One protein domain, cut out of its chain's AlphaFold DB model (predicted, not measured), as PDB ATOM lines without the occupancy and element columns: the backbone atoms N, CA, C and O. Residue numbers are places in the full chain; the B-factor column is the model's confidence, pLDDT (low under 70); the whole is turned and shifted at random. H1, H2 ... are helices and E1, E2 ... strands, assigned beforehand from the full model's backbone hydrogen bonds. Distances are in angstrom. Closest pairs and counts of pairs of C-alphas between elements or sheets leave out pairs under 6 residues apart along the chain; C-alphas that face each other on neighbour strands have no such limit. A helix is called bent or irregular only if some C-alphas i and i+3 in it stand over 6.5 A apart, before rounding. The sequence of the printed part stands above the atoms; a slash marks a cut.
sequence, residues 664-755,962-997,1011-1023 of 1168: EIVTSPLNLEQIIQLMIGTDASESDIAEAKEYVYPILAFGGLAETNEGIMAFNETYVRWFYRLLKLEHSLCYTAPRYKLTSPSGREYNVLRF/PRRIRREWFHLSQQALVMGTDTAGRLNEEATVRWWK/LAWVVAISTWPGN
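AT A GLANCE: This is residues 664 to 755, 962 to 997 and 1011 to 1023 of the 1168 residues of the protein "CaeA protein" of Symbiodinium sp. CCMP2456 (UniProt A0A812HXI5). One long helix, H4, runs through the middle of a body of crossed helices: H1, H2 and H3 pack on one side of it, H7 and H8 on the other, and H6 packs on H8. A small hairpin, E1 and E2, lies beyond one end of H4, and the loop at Glu 710 beyond the other. The 141 printed residues, with eight named helices and two named strands, follow the order H1, H2, H3, H4, E1, E2, H5, H6, H7, H8; the class is mostly helix, and the sheet E1 - E2 is antiparallel. The whole is compact, with a radius of gyration of the C-alphas of 15.8 A, yet elongated, spanning 55 by 32 by 31 A.

HOW THE PARTS SIT: H1, residues 664 to 667, touches residues 730 to 734 alone of H4, residues 717 to 736; the closest C-alphas, of Glu 664 and Cys 734, are 6.1 A apart. H4 is the hub, touching five helices. H2, residues 672 to 680, touches it about perpendicular at 86 degrees, with residues 725 to 729 of H4 alone and Met 679 and Arg 725 as closest C-alphas, 6.5 A. H3, residues 686 to 705, has a kink of 66 degrees near residue 699 and is irregular, C-alphas 701 and 704 being 9.8 A apart. It touches residues 718 to 726 alone of H4, with the C-alphas of Tyr 695 and Tyr 719 closest at 5.9 A. E1, residues 741 to 743, and E2, residues 749 to 751, form a hairpin, with N 742 and O 750 2.8 A apart, within hydrogen-bond range. H5, residues 752 to 755, only just touches H6, residues 962 to 982, with 3 pairs of C-alphas within 8 A, the closest those of Leu 753 and Leu 977, 6.8 A. H7, residues 989 to 997, touches H8, residues 1011 to 1019, at a shallow tilt of 22 degrees, opposite ways, with the C-alphas of Trp 996 and Leu 1011 closest at 7.1 A. H8 touches residues 972 to 980 alone of H6; the C-alphas of Ala 976 and Ile 1017 are closest, 4.5 A. Every O i to N i+4 pair is within hydrogen-bond range in H2, H4, H6, H7 and H8, and 12 of 16 in H3; H1 and H5 are too short for such a pair.

IN THESE COORDINATES: H1 begins at C-alpha 664, (187.446, 132.864, 164.030). H3 measures 26.5 A, H4 29.0 A and H6 30.4 A. H8 ends at C-alpha 1019, (191.762, 126.257, 176.672).

THE WHOLE: The C-alphas farthest apart, of Glu 710 and Ser 746, are 56.5 A apart. Residues 756 to 961 and 998 to 1010 are not printed, with C-alpha gaps of 29.5 A and 10.7 A. The link H3 to H4 is long. Mean pLDDT of the printed part is 79.3; 31 residues are under 70, among them 700 to 712 and 962 to 971.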
ATOM      1  N   GLU A 664     187.941 131.504 163.835       81.19
ATOM      2  CA  GLU A 664     187.446 132.864 164.030       81.19
ATOM      3  C   GLU A 664     188.560 133.871 163.799       81.19
ATOM      4  O   GLU A 664     188.388 134.766 162.990       81.19
ATOM      5  N   ILE A 665     189.734 133.699 164.405       77.56
ATOM      6  CA  ILE A 665     190.862 134.621 164.237       77.56
ATOM      7  C   ILE A 665     191.376 134.614 162.793       77.56
ATOM      8  O   ILE A 665     191.639 135.671 162.230       77.56
ATOM      9  N   VAL A 666     191.485 133.436 162.173       66.62
ATOM     10  CA  VAL A 666     192.052 133.277 160.819       66.62
ATOM     11  C   VAL A 666     191.093 133.766 159.726       66.62
ATOM     12  O   VAL A 666     191.531 134.158 158.646       66.62
ATOM     13  N   THR A 667     189.783 133.711 159.971       67.31
ATOM     14  CA  THR A 667     188.743 134.156 159.024       67.31
ATOM     15  C   THR A 667     188.205 135.549 159.330       67.31
ATOM     16  O   THR A 667     187.493 136.124 158.508       67.31
ATOM     17  N   SER A 668     188.550 136.099 160.491       66.62
ATOM     18  CA  SER A 668     188.114 137.412 160.933       66.62
ATOM     19  C   SER A 668     188.753 138.536 160.109       66.62
ATOM     20  O   SER A 668     189.906 138.428 159.692       66.62
ATOM     21  N   PRO A 669     188.039 139.661 159.906       67.81
ATOM     22  CA  PRO A 669     188.620 140.867 159.321       67.81
ATOM     23  C   PRO A 669     189.601 141.590 160.267       67.81
ATOM     24  O   PRO A 669     190.107 142.652 159.906       67.81
ATOM     25  N   LEU A 670     189.827 141.073 161.482       73.81
ATOM     26  CA  LEU A 670     190.724 141.681 162.463       73.81
ATOM     27  C   LEU A 670     192.182 141.600 161.997       73.81
ATOM     28  O   LEU A 670     192.665 140.553 161.571       73.81
ATOM     29  N   ASN A 671     192.905 142.709 162.126       78.38
ATOM     30  CA  ASN A 671     194.348 142.725 161.911       78.38
ATOM     31  C   ASN A 671     195.109 142.202 163.151       78.38
ATOM     32  O   ASN A 671     194.543 142.063 164.237       78.38
ATOM     33  N   LEU A 672     196.412 141.932 162.996       77.19
ATOM     34  CA  LEU A 672     197.266 141.379 164.059       77.19
ATOM     35  C   LEU A 672     197.236 142.214 165.351       77.19
ATOM     36  O   LEU A 672     197.233 141.661 166.446       77.19
ATOM     37  N   GLU A 673     197.182 143.538 165.235       78.31
ATOM     38  CA  GLU A 673     197.174 144.438 166.388       78.31
ATOM     39  C   GLU A 673     195.855 144.363 167.162       78.31
ATOM     40  O   GLU A 673     195.865 144.284 168.387       78.31
ATOM     41  N   GLN A 674     194.724 144.271 166.459       82.19
ATOM     42  CA  GLN A 674     193.419 144.047 167.080       82.19
ATOM     43  C   GLN A 674     193.339 142.676 167.767       82.19
ATOM     44  O   GLN A 674     192.773 142.569 168.853       82.19
ATOM     45  N   ILE A 675     193.926 141.632 167.170       82.00
ATOM     46  CA  ILE A 675     194.010 140.293 167.779       82.00
ATOM     47  C   ILE A 675     194.818 140.349 169.083       82.00
ATOM     48  O   ILE A 675     194.387 139.809 170.100       82.00
ATOM     49  N   ILE A 676     195.959 141.043 169.076       83.06
ATOM     50  CA  ILE A 676     196.790 141.247 170.268       83.06
ATOM     51  C   ILE A 676     196.014 142.018 171.340       83.06
ATOM     52  O   ILE A 676     195.940 141.562 172.479       83.06
ATOM     53  N   GLN A 677     195.357 143.123 170.983       84.31
ATOM     54  CA  GLN A 677     194.554 143.921 171.916       84.31
ATOM     55  C   GLN A 677     193.412 143.120 172.562       84.31
ATOM     56  O   GLN A 677     193.106 143.332 173.732       84.31
ATOM     57  N   LEU A 678     192.806 142.162 171.850       85.06
ATOM     58  CA  LEU A 678     191.811 141.256 172.435       85.06
ATOM     59  C   LEU A 678     192.405 140.295 173.479       85.06
ATOM     60  O   LEU A 678     191.678 139.846 174.364       85.06
ATOM     61  N   MET A 679     193.699 139.972 173.389       84.50
ATOM     62  CA  MET A 679     194.380 139.085 174.338       84.50
ATOM     63  C   MET A 679     194.912 139.816 175.574       84.50
ATOM     64  O   MET A 679     194.792 139.283 176.675       84.50
ATOM     65  N   ILE A 680     195.507 141.004 175.405       82.62
ATOM     66  CA  ILE A 680     196.199 141.731 176.491       82.62
ATOM     67  C   ILE A 680     195.523 143.040 176.924       82.62
ATOM     68  O   ILE A 680     195.970 143.670 177.877       82.62
ATOM     69  N   GLY A 681     194.409 143.415 176.291       79.56
ATOM     70  CA  GLY A 681     193.660 144.632 176.599       79.56
ATOM     71  C   GLY A 681     194.131 145.854 175.807       79.56
ATOM     72  O   GLY A 681     195.214 145.881 175.227       79.56
ATOM     73  N   THR A 682     193.288 146.889 175.776       78.06
ATOM     74  CA  THR A 682     193.540 148.135 175.028       78.06
ATOM     75  C   THR A 682     194.548 149.064 175.699       78.06
ATOM     76  O   THR A 682     195.053 149.970 175.044       78.06
ATOM     77  N   ASP A 683     194.849 148.831 176.978       78.19
ATOM     78  CA  ASP A 683     195.760 149.650 177.787       78.19
ATOM     79  C   ASP A 683     197.196 149.079 177.815       78.19
ATOM     80  O   ASP A 683     198.021 149.504 178.626       78.19
ATOM     81  N   ALA A 684     197.490 148.091 176.963       77.00
ATOM     82  CA  ALA A 684     198.803 147.460 176.859       77.00
ATOM     83  C   ALA A 684     199.887 148.457 176.409       77.00
ATOM     84  O   ALA A 684     199.649 149.308 175.549       77.00
ATOM     85  N   SER A 685     201.091 148.345 176.978       81.19
ATOM     86  CA  SER A 685     202.213 149.218 176.619       81.19
ATOM     87  C   SER A 685     202.738 148.920 175.207       81.19
ATOM     88  O   SER A 685     202.567 147.816 174.688       81.19
ATOM     89  N   GLU A 686     203.437 149.877 174.581       81.44
ATOM     90  CA  GLU A 686     204.096 149.646 173.280       81.44
ATOM     91  C   GLU A 686     205.068 148.455 173.327       81.44
ATOM     92  O   GLU A 686     205.176 147.716 172.349       81.44
ATOM     93  N   SER A 687     205.723 148.223 174.472       81.88
ATOM     94  CA  SER A 687     206.573 147.049 174.694       81.88
ATOM     95  C   SER A 687     205.787 145.739 174.717       81.88
ATOM     96  O   SER A 687     206.229 144.777 174.095       81.88
ATOM     97  N   ASP A 688     204.610 145.700 175.353       79.62
ATOM     98  CA  ASP A 688     203.778 144.487 175.396       79.62
ATOM     99  C   ASP A 688     203.263 144.126 173.996       79.62
ATOM    100  O   ASP A 688     203.203 142.956 173.619       79.62
ATOM    101  N   ILE A 689     202.913 145.139 173.196       80.25
ATOM    102  CA  ILE A 689     202.475 144.959 171.806       80.25
ATOM    103  C   ILE A 689     203.640 144.492 170.924       80.25
ATOM    104  O   ILE A 689     203.437 143.654 170.043       80.25
ATOM    105  N   ALA A 690     204.848 145.023 171.134       82.25
ATOM    106  CA  ALA A 690     206.040 144.603 170.403       82.25
ATOM    107  C   ALA A 690     206.395 143.136 170.692       82.25
ATOM    108  O   ALA A 690     206.558 142.365 169.747       82.25
ATOM    109  N   GLU A 691     206.411 142.731 171.967       84.69
ATOM    110  CA  GLU A 691     206.622 141.335 172.369       84.69
ATOM    111  C   GLU A 691     205.527 140.423 171.791       84.69
ATOM    112  O   GLU A 691     205.807 139.383 171.204       84.69
ATOM    113  N   ALA A 692     204.259 140.831 171.875       82.75
ATOM    114  CA  ALA A 692     203.157 140.051 171.322       82.75
ATOM    115  C   ALA A 692     203.302 139.814 169.810       82.75
ATOM    116  O   ALA A 692     203.038 138.712 169.330       82.75
ATOM    117  N   LYS A 693     203.742 140.822 169.045       81.19
ATOM    118  CA  LYS A 693     203.970 140.691 167.594       81.19
ATOM    119  C   LYS A 693     205.048 139.653 167.271       81.19
ATOM    120  O   LYS A 693     204.891 138.940 166.281       81.19
ATOM    121  N   GLU A 694     206.077 139.539 168.110       80.56
ATOM    122  CA  GLU A 694     207.173 138.572 167.962       80.56
ATOM    123  C   GLU A 694     206.678 137.121 168.044       80.56
ATOM    124  O   GLU A 694     207.066 136.302 167.217       80.56
ATOM    125  N   TYR A 695     205.767 136.802 168.974       80.44
ATOM    126  CA  TYR A 695     205.330 135.418 169.223       80.44
ATOM    127  C   TYR A 695     203.996 135.044 168.566       80.44
ATOM    128  O   TYR A 695     203.826 133.915 168.106       80.44
ATOM    129  N   VAL A 696     203.038 135.971 168.475       79.75
ATOM    130  CA  VAL A 696     201.692 135.687 167.944       79.75
ATOM    131  C   VAL A 696     201.732 135.386 166.447       79.75
ATOM    132  O   VAL A 696     201.023 134.491 165.985       79.75
ATOM    133  N   TYR A 697     202.572 136.088 165.682       73.00
ATOM    134  CA  TYR A 697     202.685 135.853 164.242       73.00
ATOM    135  C   TYR A 697     203.219 134.443 163.917       73.00
ATOM    136  O   TYR A 697     202.538 133.731 163.173       73.00
ATOM    137  N   PRO A 698     204.341 133.973 164.503       69.50
ATOM    138  CA  PRO A 698     204.797 132.597 164.321       69.50
ATOM    139  C   PRO A 698     203.767 131.541 164.729       69.50
ATOM    140  O   PRO A 698     203.613 130.546 164.025       69.50
ATOM    141  N   ILE A 699     203.016 131.755 165.814       71.50
ATOM    142  CA  ILE A 699     201.952 130.824 166.223       71.50
ATOM    143  C   ILE A 699     200.862 130.726 165.145       71.50
ATOM    144  O   ILE A 699     200.421 129.629 164.797       71.50
ATOM    145  N   LEU A 700     200.424 131.863 164.598       69.94
ATOM    146  CA  LEU A 700     199.414 131.895 163.536       69.94
ATOM    147  C   LEU A 700     199.928 131.272 162.234       69.94
ATOM    148  O   LEU A 700     199.169 130.587 161.553       69.94
ATOM    149  N   ALA A 701     201.201 131.487 161.898       62.00
ATOM    150  CA  ALA A 701     201.809 130.999 160.665       62.00
ATOM    151  C   ALA A 701     202.177 129.503 160.710       62.00
ATOM    152  O   ALA A 701     202.029 128.813 159.701       62.00
ATOM    153  N   PHE A 702     202.629 129.001 161.865       58.22
ATOM    154  CA  PHE A 702     203.306 127.701 161.985       58.22
ATOM    155  C   PHE A 702     202.728 126.765 163.066       58.22
ATOM    156  O   PHE A 702     203.240 125.662 163.252       58.22
ATOM    157  N   GLY A 703     201.671 127.164 163.783       62.28
ATOM    158  CA  GLY A 703     200.969 126.297 164.736       62.28
ATOM    159  C   GLY A 703     201.723 126.056 166.052       62.28
ATOM    160  O   GLY A 703     202.525 126.884 166.484       62.28
ATOM    161  N   GLY A 704     201.431 124.929 166.718       56.69
ATOM    162  CA  GLY A 704     201.800 124.658 168.123       56.69
ATOM    163  C   GLY A 704     203.241 124.214 168.411       56.69
ATOM    164  O   GLY A 704     203.601 124.083 169.577       56.69
ATOM    165  N   LEU A 705     204.058 123.980 167.381       58.94
ATOM    166  CA  LEU A 705     205.513 123.810 167.529       58.94
ATOM    167  C   LEU A 705     206.301 125.084 167.200       58.94
ATOM    168  O   LEU A 705     207.451 125.178 167.622       58.94
ATOM    169  N   ALA A 706     205.679 125.993 166.431       58.19
ATOM    170  CA  ALA A 706     206.255 127.114 165.686       58.19
ATOM    171  C   ALA A 706     207.774 127.029 165.476       58.19
ATOM    172  O   ALA A 706     208.588 127.418 166.315       58.19
ATOM    173  N   GLU A 707     208.141 126.518 164.308       58.34
ATOM    174  CA  GLU A 707     209.524 126.424 163.866       58.34
ATOM    175  C   GLU A 707     209.872 127.687 163.075       58.34
ATOM    176  O   GLU A 707     209.158 128.061 162.147       58.34
ATOM    177  N   THR A 708     210.970 128.344 163.435       52.91
ATOM    178  CA  THR A 708     211.477 129.530 162.733       52.91
ATOM    179  C   THR A 708     212.952 129.358 162.387       52.91
ATOM    180  O   THR A 708     213.597 128.409 162.838       52.91
ATOM    181  N   ASN A 709     213.514 130.296 161.620       49.12
ATOM    182  CA  ASN A 709     214.957 130.339 161.351       49.12
ATOM    183  C   ASN A 709     215.791 130.518 162.639       49.12
ATOM    184  O   ASN A 709     216.982 130.219 162.644       49.12
ATOM    185  N   GLU A 710     215.159 130.945 163.738       49.97
ATOM    186  CA  GLU A 710     215.761 131.096 165.068       49.97
ATOM    187  C   GLU A 710     215.590 129.851 165.959       49.97
ATOM    188  O   GLU A 710     216.088 129.822 167.083       49.97
ATOM    189  N   GLY A 711     214.941 128.789 165.462       60.88
ATOM    190  CA  GLY A 711     214.815 127.499 166.144       60.88
ATOM    191  C   GLY A 711     213.374 127.110 166.468       60.88
ATOM    192  O   GLY A 711     212.418 127.586 165.852       60.88
ATOM    193  N   ILE A 712     213.221 126.191 167.424       68.75
ATOM    194  CA  ILE A 712     211.924 125.630 167.826       68.75
ATOM    195  C   ILE A 712     211.382 126.429 169.011       68.75
ATOM    196  O   ILE A 712     211.893 126.329 170.128       68.75
ATOM    197  N   MET A 713     210.325 127.208 168.783       72.94
ATOM    198  CA  MET A 713     209.802 128.122 169.801       72.94
ATOM    199  C   MET A 713     209.105 127.397 170.959       72.94
ATOM    200  O   MET A 713     209.021 127.948 172.050       72.94
ATOM    201  N   ALA A 714     208.692 126.137 170.786       77.50
ATOM    202  CA  ALA A 714     208.109 125.319 171.856       77.50
ATOM    203  C   ALA A 714     209.053 125.040 173.053       77.50
ATOM    204  O   ALA A 714     208.597 124.521 174.075       77.50
ATOM    205  N   PHE A 715     210.343 125.394 172.955       82.31
ATOM    206  CA  PHE A 715     211.296 125.396 174.078       82.31
ATOM    207  C   PHE A 715     211.339 126.730 174.853       82.31
ATOM    208  O   PHE A 715     211.975 126.807 175.905       82.31
ATOM    209  N   ASN A 716     210.659 127.774 174.373       85.25
ATOM    210  CA  ASN A 716     210.608 129.099 174.985       85.25
ATOM    211  C   ASN A 716     209.315 129.266 175.810       85.25
ATOM    212  O   ASN A 716     208.207 129.123 175.297       85.25
ATOM    213  N   GLU A 717     209.439 129.613 177.094       90.19
ATOM    214  CA  GLU A 717     208.286 129.828 177.982       90.19
ATOM    215  C   GLU A 717     207.347 130.938 177.485       90.19
ATOM    216  O   GLU A 717     206.125 130.792 177.560       90.19
ATOM    217  N   THR A 718     207.900 132.037 176.965       89.06
ATOM    218  CA  THR A 718     207.125 133.172 176.448       89.06
ATOM    219  C   THR A 718     206.241 132.728 175.287       89.06
ATOM    220  O   THR A 718     205.049 133.043 175.257       89.06
ATOM    221  N   TYR A 719     206.779 131.892 174.397       86.38
ATOM    222  CA  TYR A 719     206.001 131.265 173.332       86.38
ATOM    223  C   TYR A 719     204.859 130.404 173.888       86.38
ATOM    224  O   TYR A 719     203.720 130.555 173.449       86.38
ATOM    225  N   VAL A 720     205.119 129.550 174.886       89.88
ATOM    226  CA  VAL A 720     204.086 128.690 175.503       89.88
ATOM    227  C   VAL A 720     202.926 129.519 176.061       89.88
ATOM    228  O   VAL A 720     201.756 129.172 175.870       89.88
ATOM    229  N   ARG A 721     203.233 130.643 176.718       92.75
ATOM    230  CA  ARG A 721     202.229 131.568 177.265       92.75
ATOM    231  C   ARG A 721     201.396 132.211 176.160       92.75
ATOM    232  O   ARG A 721     200.166 132.206 176.239       92.75
ATOM    233  N   TRP A 722     202.036 132.716 175.107       89.62
ATOM    234  CA  TRP A 722     201.333 133.311 173.970       89.62
ATOM    235  C   TRP A 722     200.496 132.295 173.193       89.62
ATOM    236  O   TRP A 722     199.363 132.599 172.815       89.62
ATOM    237  N   PHE A 723     200.990 131.069 173.040       88.00
ATOM    238  CA  PHE A 723     200.254 129.969 172.427       88.00
ATOM    239  C   PHE A 723     198.990 129.628 173.227       88.00
ATOM    240  O   PHE A 723     197.903 129.531 172.651       88.00
ATOM    241  N   TYR A 724     199.089 129.561 174.560       91.94
ATOM    242  CA  TYR A 724     197.930 129.383 175.438       91.94
ATOM    243  C   TYR A 724     196.898 130.507 175.286       91.94
ATOM    244  O   TYR A 724     195.704 130.239 175.125       91.94
ATOM    245  N   ARG A 725     197.340 131.768 175.320       91.56
ATOM    246  CA  ARG A 725     196.454 132.941 175.212       91.56
ATOM    247  C   ARG A 725     195.726 132.984 173.870       91.56
ATOM    248  O   ARG A 725     194.516 133.210 173.853       91.56
ATOM    249  N   LEU A 726     196.432 132.707 172.776       87.19
ATOM    250  CA  LEU A 726     195.860 132.739 171.434       87.19
ATOM    251  C   LEU A 726     194.825 131.625 171.225       87.19
ATOM    252  O   LEU A 726     193.720 131.909 170.761       87.19
ATOM    253  N   LEU A 727     195.120 130.384 171.637       87.00
ATOM    254  CA  LEU A 727     194.143 129.286 171.555       87.00
ATOM    255  C   LEU A 727     192.932 129.530 172.459       87.00
ATOM    256  O   LEU A 727     191.801 129.230 172.081       87.00
ATOM    257  N   LYS A 728     193.142 130.123 173.639       91.06
ATOM    258  CA  LYS A 728     192.045 130.513 174.529       91.06
ATOM    259  C   LYS A 728     191.127 131.550 173.893       91.06
ATOM    260  O   LYS A 728     189.908 131.429 174.037       91.06
ATOM    261  N   LEU A 729     191.679 132.543 173.195       89.06
ATOM    262  CA  LEU A 729     190.888 133.525 172.457       89.06
ATOM    263  C   LEU A 729     190.101 132.852 171.324       89.06
ATOM    264  O   LEU A 729     188.884 133.010 171.266       89.06
ATOM    265  N   GLU A 730     190.768 132.046 170.493       86.38
ATOM    266  CA  GLU A 730     190.155 131.327 169.365       86.38
ATOM    267  C   GLU A 730     188.977 130.458 169.819       86.38
ATOM    268  O   GLU A 730     187.853 130.597 169.328       86.38
ATOM    269  N   HIS A 731     189.195 129.613 170.832       89.31
ATOM    270  CA  HIS A 731     188.145 128.761 171.377       89.31
ATOM    271  C   HIS A 731     187.009 129.563 172.017       89.31
ATOM    272  O   HIS A 731     185.850 129.164 171.902       89.31
ATOM    273  N   SER A 732     187.301 130.695 172.666       90.62
ATOM    274  CA  SER A 732     186.271 131.548 173.270       90.62
ATOM    275  C   SER A 732     185.377 132.191 172.210       90.62
ATOM    276  O   SER A 732     184.153 132.108 172.321       90.62
ATOM    277  N   LEU A 733     185.971 132.767 171.158       87.56
ATOM    278  CA  LEU A 733     185.234 133.345 170.031       87.56
ATOM    279  C   LEU A 733     184.355 132.277 169.372       87.56
ATOM    280  O   LEU A 733     183.137 132.442 169.269       87.56
ATOM    281  N   CYS A 734     184.955 131.133 169.050       87.25
ATOM    282  CA  CYS A 734     184.279 130.008 168.419       87.25
ATOM    283  C   CYS A 734     183.120 129.467 169.271       87.25
ATOM    284  O   CYS A 734     182.025 129.231 168.765       87.25
ATOM    285  N   TYR A 735     183.302 129.342 170.589       89.38
ATOM    286  CA  TYR A 735     182.256 128.861 171.496       89.38
ATOM    287  C   TYR A 735     181.046 129.797 171.579       89.38
ATOM    288  O   TYR A 735     179.922 129.351 171.838       89.38
ATOM    289  N   THR A 736     181.262 131.095 171.372       89.06
ATOM    290  CA  THR A 736     180.197 132.105 171.343       89.06
ATOM    291  C   THR A 736     179.566 132.294 169.965       89.06
ATOM    292  O   THR A 736     178.550 132.980 169.869       89.06
ATOM    293  N   ALA A 737     180.104 131.656 168.921       87.69
ATOM    294  CA  ALA A 737     179.623 131.830 167.560       87.69
ATOM    295  C   ALA A 737     178.148 131.388 167.417       87.69
ATOM    296  O   ALA A 737     177.800 130.263 167.802       87.69
ATOM    297  N   PRO A 738     177.273 132.220 166.814       87.75
ATOM    298  CA  PRO A 738     175.846 131.912 166.668       87.75
ATOM    299  C   PRO A 738     175.556 130.594 165.939       87.75
ATOM    300  O   PRO A 738     174.566 129.936 166.235       87.75
ATOM    301  N   ARG A 739     176.444 130.158 165.033       86.75
ATOM    302  CA  ARG A 739     176.290 128.906 164.265       86.75
ATOM    303  C   ARG A 739     176.268 127.630 165.117       86.75
ATOM    304  O   ARG A 739     175.859 126.585 164.627       86.75
ATOM    305  N   TYR A 740     176.701 127.706 166.376       88.38
ATOM    306  CA  TYR A 740     176.676 126.586 167.322       88.38
ATOM    307  C   TYR A 740     175.539 126.677 168.343       88.38
ATOM    308  O   TYR A 740     175.469 125.882 169.287       88.38
ATOM    309  N   LYS A 741     174.639 127.646 168.170       87.75
ATOM    310  CA  LYS A 741     173.427 127.788 168.965       87.75
ATOM    311  C   LYS A 741     172.276 127.086 168.262       87.75
ATOM    312  O   LYS A 741     172.011 127.335 167.091       87.75
ATOM    313  N   LEU A 742     171.595 126.205 168.984       85.12
ATOM    314  CA  LEU A 742     170.409 125.510 168.506       85.12
ATOM    315  C   LEU A 742     169.255 125.748 169.472       85.12
ATOM    316  O   LEU A 742     169.379 125.483 170.666       85.12
ATOM    317  N   THR A 743     168.133 126.231 168.956       82.44
ATOM    318  CA  THR A 743     166.937 126.507 169.754       82.44
ATOM    319  C   THR A 743     166.014 125.293 169.735       82.44
ATOM    320  O   THR A 743     165.723 124.750 168.672       82.44
ATOM    321  N   SER A 744     165.566 124.832 170.901       74.31
ATOM    322  CA  SER A 744     164.562 123.770 170.996       74.31
ATOM    323  C   SER A 744     163.180 124.258 170.547       74.31
ATOM    324  O   SER A 744     162.917 125.461 170.568       74.31
ATOM    325  N   PRO A 745     162.237 123.341 170.255       69.75
ATOM    326  CA  PRO A 745     160.845 123.705 169.958       69.75
ATOM    327  C   PRO A 745     160.147 124.530 171.059       69.75
ATOM    328  O   PRO A 745     159.175 125.230 170.804       69.75
ATOM    329  N   SER A 746     160.638 124.457 172.297       70.69
ATOM    330  CA  SER A 746     160.193 125.241 173.459       70.69
ATOM    331  C   SER A 746     160.827 126.637 173.563       70.69
ATOM    332  O   SER A 746     160.511 127.375 174.494       70.69
ATOM    333  N   GLY A 747     161.721 127.012 172.642       76.94
ATOM    334  CA  GLY A 747     162.378 128.321 172.613       76.94
ATOM    335  C   GLY A 747     163.659 128.428 173.448       76.94
ATOM    336  O   GLY A 747     164.180 129.531 173.612       76.94
ATOM    337  N   ARG A 748     164.191 127.321 173.979       82.00
ATOM    338  CA  ARG A 748     165.436 127.319 174.760       82.00
ATOM    339  C   ARG A 748     166.649 127.155 173.856       82.00
ATOM    340  O   ARG A 748     166.710 126.228 173.056       82.00
ATOM    341  N   GLU A 749     167.652 128.003 174.041       85.69
ATOM    342  CA  GLU A 749     168.905 127.926 173.293       85.69
ATOM    343  C   GLU A 749     169.903 126.942 173.935       85.69
ATOM    344  O   GLU A 749     170.160 126.968 175.142       85.69
ATOM    345  N   TYR A 750     170.501 126.089 173.106       85.56
ATOM    346  CA  TYR A 750     171.544 125.131 173.453       85.56
ATOM    347  C   TYR A 750     172.827 125.477 172.705       85.56
ATOM    348  O   TYR A 750     172.807 125.701 171.501       85.56
ATOM    349  N   ASN A 751     173.967 125.446 173.398       88.81
ATOM    350  CA  ASN A 751     175.260 125.402 172.720       88.81
ATOM    351  C   ASN A 751     175.604 123.942 172.409       88.81
ATOM    352  O   ASN A 751     175.932 123.182 173.327       88.81
ATOM    353  N   VAL A 752     175.518 123.554 171.137       87.38
ATOM    354  CA  VAL A 752     175.703 122.159 170.696       87.38
ATOM    355  C   VAL A 752     177.106 121.626 171.001       87.38
ATOM    356  O   VAL A 752     177.272 120.432 171.233       87.38
ATOM    357  N   LEU A 753     178.098 122.514 171.136       87.25
ATOM    358  CA  LEU A 753     179.484 122.176 171.474       87.25
ATOM    359  C   LEU A 753     179.650 121.569 172.875       87.25
ATOM    360  O   LEU A 753     180.680 120.981 173.179       87.25
ATOM    361  N   ARG A 754     178.640 121.672 173.747       87.12
ATOM    362  CA  ARG A 754     178.629 120.969 175.046       87.12
ATOM    363  C   ARG A 754     178.351 119.470 174.923       87.12
ATOM    364  O   ARG A 754     178.428 118.754 175.919       87.12
ATOM    365  N   PHE A 755     177.959 119.015 173.740       87.75
ATOM    366  CA  PHE A 755     177.456 117.667 173.507       87.75
ATOM    367  C   PHE A 755     178.306 116.911 172.483       87.75
ATOM    368  O   PHE A 755     177.790 116.007 171.841       87.75
ATOM    369  N   PRO A 962     197.105 129.905 153.173       41.38
ATOM    370  CA  PRO A 962     196.094 130.034 154.227       41.38
ATOM    371  C   PRO A 962     195.240 128.766 154.423       41.38
ATOM    372  O   PRO A 962     194.553 128.615 155.432       41.38
ATOM    373  N   ARG A 963     195.222 127.833 153.455       40.91
ATOM    374  CA  ARG A 963     194.601 126.507 153.614       40.91
ATOM    375  C   ARG A 963     195.344 125.617 154.618       40.91
ATOM    376  O   ARG A 963     194.666 124.945 155.385       40.91
ATOM    377  N   ARG A 964     196.681 125.643 154.654       45.03
ATOM    378  CA  ARG A 964     197.514 124.823 155.553       45.03
ATOM    379  C   ARG A 964     197.311 125.214 157.017       45.03
ATOM    380  O   ARG A 964     196.966 124.364 157.830       45.03
ATOM    381  N   ILE A 965     197.381 126.515 157.314       49.44
ATOM    382  CA  ILE A 965     197.078 127.071 158.644       49.44
ATOM    383  C   ILE A 965     195.655 126.673 159.067       49.44
ATOM    384  O   ILE A 965     195.453 126.068 160.116       49.44
ATOM    385  N   ARG A 966     194.650 126.883 158.204       55.34
ATOM    386  CA  ARG A 966     193.268 126.453 158.490       55.34
ATOM    387  C   ARG A 966     193.140 124.948 158.756       55.34
ATOM    388  O   ARG A 966     192.245 124.547 159.495       55.34
ATOM    389  N   ARG A 967     193.996 124.109 158.163       56.59
ATOM    390  CA  ARG A 967     193.956 122.647 158.308       56.59
ATOM    391  C   ARG A 967     194.399 122.200 159.702       56.59
ATOM    392  O   ARG A 967     193.688 121.393 160.299       56.59
ATOM    393  N   GLU A 968     195.517 122.722 160.204       58.25
ATOM    394  CA  GLU A 968     196.076 122.349 161.514       58.25
ATOM    395  C   GLU A 968     195.235 122.879 162.681       58.25
ATOM    396  O   GLU A 968     194.893 122.121 163.592       58.25
ATOM    397  N   TRP A 969     194.819 124.147 162.613       59.56
ATOM    398  CA  TRP A 969     193.967 124.770 163.632       59.56
ATOM    399  C   TRP A 969     192.619 124.060 163.778       59.56
ATOM    400  O   TRP A 969     192.136 123.847 164.891       59.56
ATOM    401  N   PHE A 970     192.044 123.617 162.659       57.19
ATOM    402  CA  PHE A 970     190.813 122.834 162.647       57.19
ATOM    403  C   PHE A 970     190.944 121.520 163.432       57.19
ATOM    404  O   PHE A 970     190.103 121.232 164.283       57.19
ATOM    405  N   HIS A 971     192.005 120.744 163.192       66.38
ATOM    406  CA  HIS A 971     192.197 119.453 163.858       66.38
ATOM    407  C   HIS A 971     192.437 119.604 165.363       66.38
ATOM    408  O   HIS A 971     191.801 118.906 166.152       66.38
ATOM    409  N   LEU A 972     193.288 120.551 165.765       73.44
ATOM    410  CA  LEU A 972     193.542 120.837 167.182       73.44
ATOM    411  C   LEU A 972     192.273 121.284 167.906       73.44
ATOM    412  O   LEU A 972     192.004 120.854 169.028       73.44
ATOM    413  N   SER A 973     191.453 122.099 167.249       76.88
ATOM    414  CA  SER A 973     190.201 122.551 167.837       76.88
ATOM    415  C   SER A 973     189.209 121.386 167.961       76.88
ATOM    416  O   SER A 973     188.530 121.269 168.978       76.88
ATOM    417  N   GLN A 974     189.072 120.518 166.948       77.25
ATOM    418  CA  GLN A 974     188.180 119.347 167.032       77.25
ATOM    419  C   GLN A 974     188.565 118.433 168.197       77.25
ATOM    420  O   GLN A 974     187.708 117.949 168.939       77.25
ATOM    421  N   GLN A 975     189.866 118.250 168.395       79.06
ATOM    422  CA  GLN A 975     190.404 117.530 169.537       79.06
ATOM    423  C   GLN A 975     190.074 118.238 170.856       79.06
ATOM    424  O   GLN A 975     189.632 117.582 171.801       79.06
ATOM    425  N   ALA A 976     190.200 119.570 170.906       84.94
ATOM    426  CA  ALA A 976     189.800 120.385 172.052       84.94
ATOM    427  C   ALA A 976     188.309 120.248 172.380       84.94
ATOM    428  O   ALA A 976     187.964 120.098 173.547       84.94
ATOM    429  N   LEU A 977     187.425 120.248 171.379       85.94
ATOM    430  CA  LEU A 977     185.990 120.049 171.576       85.94
ATOM    431  C   LEU A 977     185.719 118.723 172.290       85.94
ATOM    432  O   LEU A 977     185.051 118.698 173.326       85.94
ATOM    433  N   VAL A 978     186.234 117.627 171.738       88.50
ATOM    434  CA  VAL A 978     185.918 116.280 172.217       88.50
ATOM    435  C   VAL A 978     186.638 116.000 173.534       88.50
ATOM    436  O   VAL A 978     185.992 115.873 174.573       88.50
ATOM    437  N   MET A 979     187.973 116.018 173.535       86.19
ATOM    438  CA  MET A 979     188.763 115.691 174.728       86.19
ATOM    439  C   MET A 979     188.662 116.757 175.807       86.19
ATOM    440  O   MET A 979     188.760 116.435 176.994       86.19
ATOM    441  N   GLY A 980     188.422 118.012 175.424       87.06
ATOM    442  CA  GLY A 980     188.019 119.036 176.368       87.06
ATOM    443  C   GLY A 980     186.751 118.598 177.084       87.06
ATOM    444  O   GLY A 980     186.739 118.493 178.313       87.06
ATOM    445  N   THR A 981     185.694 118.279 176.345       87.81
ATOM    446  CA  THR A 981     184.437 117.820 176.948       87.81
ATOM    447  C   THR A 981     184.628 116.546 177.788       87.81
ATOM    448  O   THR A 981     184.018 116.446 178.848       87.81
ATOM    449  N   ASP A 982     185.529 115.635 177.424       87.50
ATOM    450  CA  ASP A 982     185.761 114.384 178.166       87.50
ATOM    451  C   ASP A 982     186.542 114.538 179.479       87.50
ATOM    452  O   ASP A 982     186.534 113.622 180.302       87.50
ATOM    453  N   THR A 983     187.249 115.653 179.676       82.62
ATOM    454  CA  THR A 983     188.266 115.783 180.731       82.62
ATOM    455  C   THR A 983     187.807 116.697 181.864       82.62
ATOM    456  O   THR A 983     187.532 117.877 181.643       82.62
ATOM    457  N   ALA A 984     187.752 116.166 183.091       67.00
ATOM    458  CA  ALA A 984     187.400 116.919 184.296       67.00
ATOM    459  C   ALA A 984     188.644 117.597 184.884       67.00
ATOM    460  O   ALA A 984     189.259 117.097 185.815       67.00
ATOM    461  N   GLY A 985     189.027 118.736 184.319       68.50
ATOM    462  CA  GLY A 985     190.217 119.468 184.745       68.50
ATOM    463  C   GLY A 985     190.750 120.311 183.600       68.50
ATOM    464  O   GLY A 985     190.731 119.886 182.444       68.50
ATOM    465  N   ARG A 986     191.166 121.539 183.904       83.31
ATOM    466  CA  ARG A 986     191.741 122.472 182.934       83.31
ATOM    467  C   ARG A 986     192.945 123.136 183.554       83.31
ATOM    468  O   ARG A 986     192.851 123.642 184.672       83.31
ATOM    469  N   LEU A 987     194.038 123.176 182.806       89.38
ATOM    470  CA  LEU A 987     195.187 123.959 183.212       89.38
ATOM    471  C   LEU A 987     194.916 125.427 182.888       89.38
ATOM    472  O   LEU A 987     194.488 125.789 181.788       89.38
ATOM    473  N   ASN A 988     195.146 126.290 183.871       92.06
ATOM    474  CA  ASN A 988     195.333 127.704 183.581       92.06
ATOM    475  C   ASN A 988     196.724 127.914 182.950       92.06
ATOM    476  O   ASN A 988     197.510 126.971 182.841       92.06
ATOM    477  N   GLU A 989     197.024 129.137 182.521       93.88
ATOM    478  CA  GLU A 989     198.309 129.457 181.881       93.88
ATOM    479  C   GLU A 989     199.506 129.030 182.752       93.88
ATOM    480  O   GLU A 989     200.383 128.314 182.279       93.88
ATOM    481  N   GLU A 990     199.502 129.370 184.046       94.88
ATOM    482  CA  GLU A 990     200.602 129.026 184.963       94.88
ATOM    483  C   GLU A 990     200.756 127.520 185.186       94.88
ATOM    484  O   GLU A 990     201.871 127.003 185.228       94.88
ATOM    485  N   ALA A 991     199.647 126.793 185.328       92.31
ATOM    486  CA  ALA A 991     199.673 125.341 185.469       92.31
ATOM    487  C   ALA A 991     200.161 124.668 184.177       92.31
ATOM    488  O   ALA A 991     200.935 123.719 184.244       92.31
ATOM    489  N   THR A 992     199.791 125.209 183.012       93.06
ATOM    490  CA  THR A 992     200.287 124.745 181.706       93.06
ATOM    491  C   THR A 992     201.798 124.928 181.603       93.06
ATOM    492  O   THR A 992     202.502 124.000 181.215       93.06
ATOM    493  N   VAL A 993     202.311 126.099 181.991       95.25
ATOM    494  CA  VAL A 993     203.753 126.379 181.995       95.25
ATOM    495  C   VAL A 993     204.491 125.477 182.985       95.25
ATOM    496  O   VAL A 993     205.567 124.974 182.665       95.25
ATOM    497  N   ARG A 994     203.926 125.241 184.176       94.75
ATOM    498  CA  ARG A 994     204.508 124.323 185.165       94.75
ATOM    499  C   ARG A 994     204.612 122.904 184.612       94.75
ATOM    500  O   ARG A 994     205.711 122.358 184.598       94.75
ATOM    501  N   TRP A 995     203.503 122.360 184.107       93.75
ATOM    502  CA  TRP A 995     203.474 121.044 183.468       93.75
ATOM    503  C   TRP A 995     204.490 120.966 182.327       93.75
ATOM    504  O   TRP A 995     205.257 120.012 182.252       93.75
ATOM    505  N   TRP A 996     204.548 121.989 181.469       94.38
ATOM    506  CA  TRP A 996     205.489 122.034 180.352       94.38
ATOM    507  C   TRP A 996     206.941 121.967 180.841       94.38
ATOM    508  O   TRP A 996     207.693 121.143 180.336       94.38
ATOM    509  N   LYS A 997     207.332 122.740 181.864       93.44
ATOM    510  CA  LYS A 997     208.694 122.695 182.434       93.44
ATOM    511  C   LYS A 997     209.040 121.327 183.020       93.44
ATOM    512  O   LYS A 997     210.123 120.806 182.762       93.44
ATOM    513  N   LEU A1011     202.578 119.501 173.778       87.00
ATOM    514  CA  LEU A1011     202.141 120.842 174.172       87.00
ATOM    515  C   LEU A1011     200.861 121.288 173.453       87.00
ATOM    516  O   LEU A1011     199.943 121.795 174.101       87.00
ATOM    517  N   ALA A1012     200.776 121.069 172.138       81.25
ATOM    518  CA  ALA A1012     199.622 121.468 171.332       81.25
ATOM    519  C   ALA A1012     198.309 120.876 171.870       81.25
ATOM    520  O   ALA A1012     197.320 121.592 172.022       81.25
ATOM    521  N   TRP A1013     198.326 119.596 172.241       81.75
ATOM    522  CA  TRP A1013     197.171 118.901 172.806       81.75
ATOM    523  C   TRP A1013     196.810 119.402 174.197       81.75
ATOM    524  O   TRP A1013     195.639 119.663 174.475       81.75
ATOM    525  N   VAL A1014     197.805 119.558 175.073       88.94
ATOM    526  CA  VAL A1014     197.570 120.024 176.445       88.94
ATOM    527  C   VAL A1014     196.965 121.420 176.446       88.94
ATOM    528  O   VAL A1014     195.981 121.653 177.153       88.94
ATOM    529  N   VAL A1015     197.483 122.328 175.619       90.44
ATOM    530  CA  VAL A1015     196.932 123.680 175.478       90.44
ATOM    531  C   VAL A1015     195.541 123.637 174.853       90.44
ATOM    532  O   VAL A1015     194.624 124.269 175.381       90.44
ATOM    533  N   ALA A1016     195.341 122.866 173.783       86.38
ATOM    534  CA  ALA A1016     194.045 122.752 173.119       86.38
ATOM    535  C   ALA A1016     192.946 122.275 174.086       86.38
ATOM    536  O   ALA A1016     191.911 122.926 174.226       86.38
ATOM    537  N   ILE A1017     193.205 121.207 174.845       88.38
ATOM    538  CA  ILE A1017     192.269 120.676 175.845       88.38
ATOM    539  C   ILE A1017     192.066 121.679 176.991       88.38
ATOM    540  O   ILE A1017     190.936 121.895 177.427       88.38
ATOM    541  N   SER A1018     193.139 122.314 177.475       91.19
ATOM    542  CA  SER A1018     193.101 123.235 178.623       91.19
ATOM    543  C   SER A1018     192.386 124.554 178.340       91.19
ATOM    544  O   SER A1018     191.843 125.175 179.252       91.19
ATOM    545  N   THR A1019     192.371 124.987 177.083       91.12
ATOM    546  CA  THR A1019     191.762 126.257 176.672       91.12
ATOM    547  C   THR A1019     190.295 126.116 176.269       91.12
ATOM    548  O   THR A1019     189.631 127.129 176.049       91.12
ATOM    549  N   TRP A1020     189.761 124.891 176.203       90.56
ATOM    550  CA  TRP A1020     188.371 124.654 175.828       90.56
ATOM    551  C   TRP A1020     187.383 125.238 176.859       90.56
ATOM    552  O   TRP A1020     187.385 124.795 178.016       90.56
ATOM    553  N   PRO A1021     186.493 126.175 176.464       88.25
ATOM    554  CA  PRO A1021     185.607 126.896 177.383       88.25
ATOM    555  C   PRO A1021     184.335 126.118 177.758       88.25
ATOM    556  O   PRO A1021     183.585 126.538 178.639       88.25
ATOM    557  N   GLY A1022     184.049 125.002 177.082       82.31
ATOM    558  CA  GLY A1022     182.890 124.170 177.381       82.31
ATOM    559  C   GLY A1022     183.034 123.420 178.707       82.31
ATOM    560  O   GLY A1022     184.095 122.870 179.010       82.31
ATOM    561  N   ASN A1023     181.939 123.353 179.471       81.19
ATOM    562  CA  ASN A1023     181.867 122.527 180.676       81.19
ATOM    563  C   ASN A1023     182.162 121.063 180.339       81.19
ATOM    564  O   ASN A1023     181.554 120.504 179.423       81.19
TER     565      ASN A1023